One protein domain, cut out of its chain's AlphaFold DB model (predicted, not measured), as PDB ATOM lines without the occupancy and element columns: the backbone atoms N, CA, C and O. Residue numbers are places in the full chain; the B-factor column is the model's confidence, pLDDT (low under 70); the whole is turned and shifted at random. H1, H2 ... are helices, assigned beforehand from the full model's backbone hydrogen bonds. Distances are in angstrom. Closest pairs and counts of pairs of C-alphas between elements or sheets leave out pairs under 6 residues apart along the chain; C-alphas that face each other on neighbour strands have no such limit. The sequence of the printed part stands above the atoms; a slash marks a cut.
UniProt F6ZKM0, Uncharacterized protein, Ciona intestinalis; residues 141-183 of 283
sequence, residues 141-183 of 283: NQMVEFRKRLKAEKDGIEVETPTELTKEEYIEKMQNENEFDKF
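This is residues 141 to 183 of the 283 residues of an uncharacterized protein of Ciona intestinalis (UniProt F6ZKM0). The model is an open, flat frame: H1 makes one side, the chain folds back beyond its end as a long unnamed strand-less link, and H2 stands at the far end of that link, apart from H1. From H2 the last residues, 176 to 183, turn back, and the C-alphas of Asn 141 and Phe 183 are 10.5 A apart. The printed part has 43 residues with two named helices, H1 then H2, and no named strand; the class is all helix. It is loose, with a radius of gyration of the C-alphas of 13.1 A, and spans 35 by 22 by 11 A.

Start at H1, residues 141 to 154, and go on to H2, residues 167 to 175: the two are apart, with no C-alpha of the one within 8 A of the other. Residues 166 to 172, of which 167 to 172 belong to H2, stand free. In H1 and H2 every O i to N i+4 pair is within hydrogen-bond range.

Find C-alpha 141 at (-10.584, -8.673, 23.252); from there H1 runs 20.4 A to C-alpha 154. H2 runs 12.5 A, from C-alpha 167 at (0.044, -24.903, 23.109) to C-alpha 175 at (-0.306, -15.838, 31.648).

The two C-alphas farthest apart, those of Gly 156 and Gln 175, are 35.5 A apart. The printed part has no cut, and its link from H1 to H2, 12 residues, is long. The mean pLDDT of the printed part is 70.2; residues 159 to 165, 167, 170 to 171 and 173 to 182 are under 70.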
ATOM      1  N   ASN A 141     -11.654  -8.710  24.255       71.12
ATOM      2  CA  ASN A 141     -10.584  -8.673  23.252       71.12
ATOM      3  C   ASN A 141     -10.918  -9.510  22.005       71.12
ATOM      4  O   ASN A 141     -10.580  -9.125  20.884       71.12
ATOM      5  N   GLN A 142     -11.638 -10.623  22.173       77.19
ATOM      6  CA  GLN A 142     -12.167 -11.396  21.049       77.19
ATOM      7  C   GLN A 142     -13.234 -10.601  20.288       77.19
ATOM      8  O   GLN A 142     -13.256 -10.680  19.062       77.19
ATOM      9  N   MET A 143     -14.046  -9.778  20.968       82.06
ATOM     10  CA  MET A 143     -15.035  -8.903  20.315       82.06
ATOM     11  C   MET A 143     -14.380  -7.887  19.383       82.06
ATOM     12  O   MET A 143     -14.894  -7.630  18.296       82.06
ATOM     13  N   VAL A 144     -13.248  -7.302  19.786       79.88
ATOM     14  CA  VAL A 144     -12.511  -6.343  18.947       79.88
ATOM     15  C   VAL A 144     -12.076  -7.003  17.643       79.88
ATOM     16  O   VAL A 144     -12.326  -6.463  16.563       79.88
ATOM     17  N   GLU A 145     -11.462  -8.181  17.730       80.00
ATOM     18  CA  GLU A 145     -11.036  -8.929  16.549       80.00
ATOM     19  C   GLU A 145     -12.233  -9.391  15.719       80.00
ATOM     20  O   GLU A 145     -12.257  -9.188  14.508       80.00
ATOM     21  N   PHE A 146     -13.275  -9.913  16.359       82.06
ATOM     22  CA  PHE A 146     -14.517 -10.307  15.707       82.06
ATOM     23  C   PHE A 146     -15.149  -9.157  14.905       82.06
ATOM     24  O   PHE A 146     -15.459  -9.327  13.729       82.06
ATOM     25  N   ARG A 147     -15.256  -7.957  15.485       84.19
ATOM     26  CA  ARG A 147     -15.805  -6.768  14.811       84.19
ATOM     27  C   ARG A 147     -14.957  -6.310  13.629       84.19
ATOM     28  O   ARG A 147     -15.506  -5.891  12.610       84.19
ATOM     29  N   LYS A 148     -13.625  -6.408  13.726       83.88
ATOM     30  CA  LYS A 148     -12.734  -6.152  12.581       83.88
ATOM     31  C   LYS A 148     -13.011  -7.134  11.443       83.88
ATOM     32  O   LYS A 148     -13.080  -6.703  10.295       83.88
ATOM     33  N   ARG A 149     -13.210  -8.419  11.759       81.81
ATOM     34  CA  ARG A 149     -13.536  -9.451  10.761       81.81
ATOM     35  C   ARG A 149     -14.895  -9.222  10.125       81.81
ATOM     36  O   ARG A 149     -14.956  -9.163   8.907       81.81
ATOM     37  N   LEU A 150     -15.938  -8.981  10.921       80.69
ATOM     38  CA  LEU A 150     -17.269  -8.647  10.402       80.69
ATOM     39  C   LEU A 150     -17.225  -7.462   9.435       80.69
ATOM     40  O   LEU A 150     -17.887  -7.465   8.398       80.69
ATOM     41  N   LYS A 151     -16.439  -6.432   9.768       85.00
ATOM     42  CA  LYS A 151     -16.250  -5.281   8.888       85.00
ATOM     43  C   LYS A 151     -15.563  -5.682   7.580       85.00
ATOM     44  O   LYS A 151     -16.049  -5.317   6.518       85.00
ATOM     45  N   ALA A 152     -14.473  -6.443   7.655       83.75
ATOM     46  CA  ALA A 152     -13.745  -6.916   6.482       83.75
ATOM     47  C   ALA A 152     -14.613  -7.812   5.574       83.75
ATOM     48  O   ALA A 152     -14.655  -7.582   4.369       83.75
ATOM     49  N   GLU A 153     -15.376  -8.747   6.147       80.81
ATOM     50  CA  GLU A 153     -16.333  -9.599   5.425       80.81
ATOM     51  C   GLU A 153     -17.394  -8.763   4.696       80.81
ATOM     52  O   GLU A 153     -17.668  -8.985   3.516       80.81
ATOM     53  N   LYS A 154     -17.956  -7.752   5.372       84.12
ATOM     54  CA  LYS A 154     -18.929  -6.825   4.775       84.12
ATOM     55  C   LYS A 154     -18.331  -6.009   3.626       84.12
ATOM     56  O   LYS A 154     -19.036  -5.707   2.663       84.12
ATOM     57  N   ASP A 155     -17.049  -5.681   3.720       88.50
ATOM     58  CA  ASP A 155     -16.293  -4.975   2.686       88.50
ATOM     59  C   ASP A 155     -15.813  -5.921   1.557       88.50
ATOM     60  O   ASP A 155     -15.137  -5.481   0.625       88.50
ATOM     61  N   GLY A 156     -16.174  -7.213   1.604       83.31
ATOM     62  CA  GLY A 156     -15.808  -8.223   0.606       83.31
ATOM     63  C   GLY A 156     -14.343  -8.667   0.673       83.31
ATOM     64  O   GLY A 156     -13.828  -9.226  -0.295       83.31
ATOM     65  N   ILE A 157     -13.662  -8.393   1.787       85.06
ATOM     66  CA  ILE A 157     -12.276  -8.788   2.031       85.06
ATOM     67  C   ILE A 157     -12.288 -10.201   2.613       85.06
ATOM     68  O   ILE A 157     -12.917 -10.452   3.639       85.06
ATOM     69  N   GLU A 158     -11.580 -11.123   1.964       73.12
ATOM     70  CA  GLU A 158     -11.392 -12.476   2.481       73.12
ATOM     71  C   GLU A 158     -10.553 -12.416   3.763       73.12
ATOM     72  O   GLU A 158      -9.436 -11.895   3.780       73.12
ATOM     73  N   VAL A 159     -11.125 -12.902   4.862       63.22
ATOM     74  CA  VAL A 159     -10.473 -12.927   6.168       63.22
ATOM     75  C   VAL A 159      -9.961 -14.342   6.399       63.22
ATOM     76  O   VAL A 159     -10.758 -15.267   6.537       63.22
ATOM     77  N   GLU A 160      -8.641 -14.525   6.464       56.06
ATOM     78  CA  GLU A 160      -8.073 -15.813   6.870       56.06
ATOM     79  C   GLU A 160      -8.551 -16.169   8.287       56.06
ATOM     80  O   GLU A 160      -8.471 -15.360   9.222       56.06
ATOM     81  N   THR A 161      -9.062 -17.390   8.465       52.03
ATOM     82  CA  THR A 161      -9.329 -17.917   9.804       52.03
ATOM     83  C   THR A 161      -8.016 -17.974  10.577       52.03
ATOM     84  O   THR A 161      -7.029 -18.474  10.037       52.03
ATOM     85  N   PRO A 162      -7.981 -17.493  11.833       52.06
ATOM     86  CA  PRO A 162      -6.779 -17.574  12.641       52.06
ATOM     87  C   PRO A 162      -6.394 -19.046  12.764       52.06
ATOM     88  O   PRO A 162      -7.224 -19.883  13.127       52.06
ATOM     89  N   THR A 163      -5.148 -19.346  12.427       49.97
ATOM     90  CA  THR A 163      -4.523 -20.643  12.662       49.97
ATOM     91  C   THR A 163      -4.687 -21.017  14.134       49.97
ATOM     92  O   THR A 163      -4.606 -20.148  15.005       49.97
ATOM     93  N   GLU A 164      -4.955 -22.296  14.410       55.53
ATOM     94  CA  GLU A 164      -4.995 -22.804  15.783       55.53
ATOM     95  C   GLU A 164      -3.715 -22.384  16.511       55.53
ATOM     96  O   GLU A 164      -2.610 -22.608  16.011       55.53
ATOM     97  N   LEU A 165      -3.877 -21.740  17.672       59.97
ATOM     98  CA  LEU A 165      -2.748 -21.384  18.520       59.97
ATOM     99  C   LEU A 165      -2.011 -22.663  18.907       59.97
ATOM    100  O   LEU A 165      -2.623 -23.663  19.293       59.97
ATOM    101  N   THR A 166      -0.690 -22.613  18.858       73.38
ATOM    102  CA  THR A 166       0.130 -23.642  19.487       73.38
ATOM    103  C   THR A 166      -0.098 -23.637  21.001       73.38
ATOM    104  O   THR A 166      -0.550 -22.654  21.598       73.38
ATOM    105  N   LYS A 167       0.209 -24.759  21.657       60.94
ATOM    106  CA  LYS A 167       0.044 -24.903  23.109       60.94
ATOM    107  C   LYS A 167       0.857 -23.854  23.877       60.94
ATOM    108  O   LYS A 167       0.399 -23.362  24.904       60.94
ATOM    109  N   GLU A 168       2.044 -23.516  23.383       75.06
ATOM    110  CA  GLU A 168       2.930 -22.507  23.957       75.06
ATOM    111  C   GLU A 168       2.336 -21.094  23.843       75.06
ATOM    112  O   GLU A 168       2.304 -20.375  24.842       75.06
ATOM    113  N   GLU A 169       1.774 -20.732  22.683       70.00
ATOM    114  CA  GLU A 169       1.085 -19.446  22.481       70.00
ATOM    115  C   GLU A 169      -0.173 -19.328  23.350       70.00
ATOM    116  O   GLU A 169      -0.479 -18.256  23.871       70.00
ATOM    117  N   TYR A 170      -0.894 -20.436  23.550       61.69
ATOM    118  CA  TYR A 170      -2.031 -20.476  24.467       61.69
ATOM    119  C   TYR A 170      -1.592 -20.198  25.912       61.69
ATOM    120  O   TYR A 170      -2.183 -19.361  26.585       61.69
ATOM    121  N   ILE A 171      -0.527 -20.854  26.383       65.75
ATOM    122  CA  ILE A 171      -0.007 -20.672  27.747       65.75
ATOM    123  C   ILE A 171       0.493 -19.237  27.967       65.75
ATOM    124  O   ILE A 171       0.174 -18.640  28.994       65.75
ATOM    125  N   GLU A 172       1.231 -18.664  27.014       71.00
ATOM    126  CA  GLU A 172       1.724 -17.281  27.096       71.00
ATOM    127  C   GLU A 172       0.576 -16.260  27.090       71.00
ATOM    128  O   GLU A 172       0.622 -15.260  27.810       71.00
ATOM    129  N   LYS A 173      -0.495 -16.533  26.337       65.50
ATOM    130  CA  LYS A 173      -1.703 -15.707  26.336       65.50
ATOM    131  C   LYS A 173      -2.428 -15.752  27.685       65.50
ATOM    132  O   LYS A 173      -2.712 -14.692  28.230       65.50
ATOM    133  N   MET A 174      -2.642 -16.946  28.250       59.78
ATOM    134  CA  MET A 174      -3.297 -17.119  29.559       59.78
ATOM    135  C   MET A 174      -2.505 -16.458  30.702       59.78
ATOM    136  O   MET A 174      -3.081 -15.942  31.654       59.78
ATOM    137  N   GLN A 175      -1.169 -16.453  30.628       62.19
ATOM    138  CA  GLN A 175      -0.306 -15.838  31.648       62.19
ATOM    139  C   GLN A 175      -0.351 -14.303  31.654       62.19
ATOM    140  O   GLN A 175       0.008 -13.690  32.659       62.19
ATOM    141  N   ASN A 176      -0.800 -13.692  30.556       61.16
ATOM    142  CA  ASN A 176      -0.899 -12.244  30.384       61.16
ATOM    143  C   ASN A 176      -2.352 -11.740  30.408       61.16
ATOM    144  O   ASN A 176      -2.598 -10.588  30.040       61.16
ATOM    145  N   GLU A 177      -3.309 -12.575  30.827       58.34
ATOM    146  CA  GLU A 177      -4.723 -12.199  30.870       58.34
ATOM    147  C   GLU A 177      -4.956 -11.027  31.823       58.34
ATOM    148  O   GLU A 177      -4.828 -11.113  33.051       58.34
ATOM    149  N   ASN A 178      -5.327  -9.898  31.225       61.66
ATOM    150  CA  ASN A 178      -5.875  -8.759  31.937       61.66
ATOM    151  C   ASN A 178      -7.213  -9.183  32.576       61.66
ATOM    152  O   ASN A 178      -7.875 -10.104  32.107       61.66
ATOM    153  N   GLU A 179      -7.683  -8.487  33.612       57.19
ATOM    154  CA  GLU A 179      -9.054  -8.658  34.122       57.19
ATOM    155  C   GLU A 179     -10.131  -8.533  33.029       57.19
ATOM    156  O   GLU A 179     -11.214  -9.095  33.166       57.19
ATOM    157  N   PHE A 180      -9.810  -7.845  31.930       57.66
ATOM    158  CA  PHE A 180     -10.627  -7.751  30.720       57.66
ATOM    159  C   PHE A 180     -10.795  -9.063  29.931       57.66
ATOM    160  O   PHE A 180     -11.692  -9.122  29.100       57.66
ATOM    161  N   ASP A 181      -9.981 -10.096  30.168       61.12
ATOM    162  CA  ASP A 181     -10.095 -11.416  29.523       61.12
ATOM    163  C   ASP A 181     -10.775 -12.459  30.426       61.12
ATOM    164  O   ASP A 181     -10.980 -13.596  30.020       61.12
ATOM    165  N   LYS A 182     -11.165 -12.091  31.652       67.31
ATOM    166  CA  LYS A 182     -11.648 -13.058  32.652       67.31
ATOM    167  C   LYS A 182     -13.134 -13.380  32.562       67.31
ATOM    168  O   LYS A 182     -13.600 -14.252  33.285       67.31
ATOM    169  N   PHE A 183     -13.878 -12.669  31.716       73.00
ATOM    170  CA  PHE A 183     -15.325 -12.828  31.619       73.00
ATOM    171  C   PHE A 183     -15.817 -12.795  30.185       73.00
ATOM    172  O   PHE A 183     -15.182 -12.241  29.284       73.00
TER     173      PHE A 183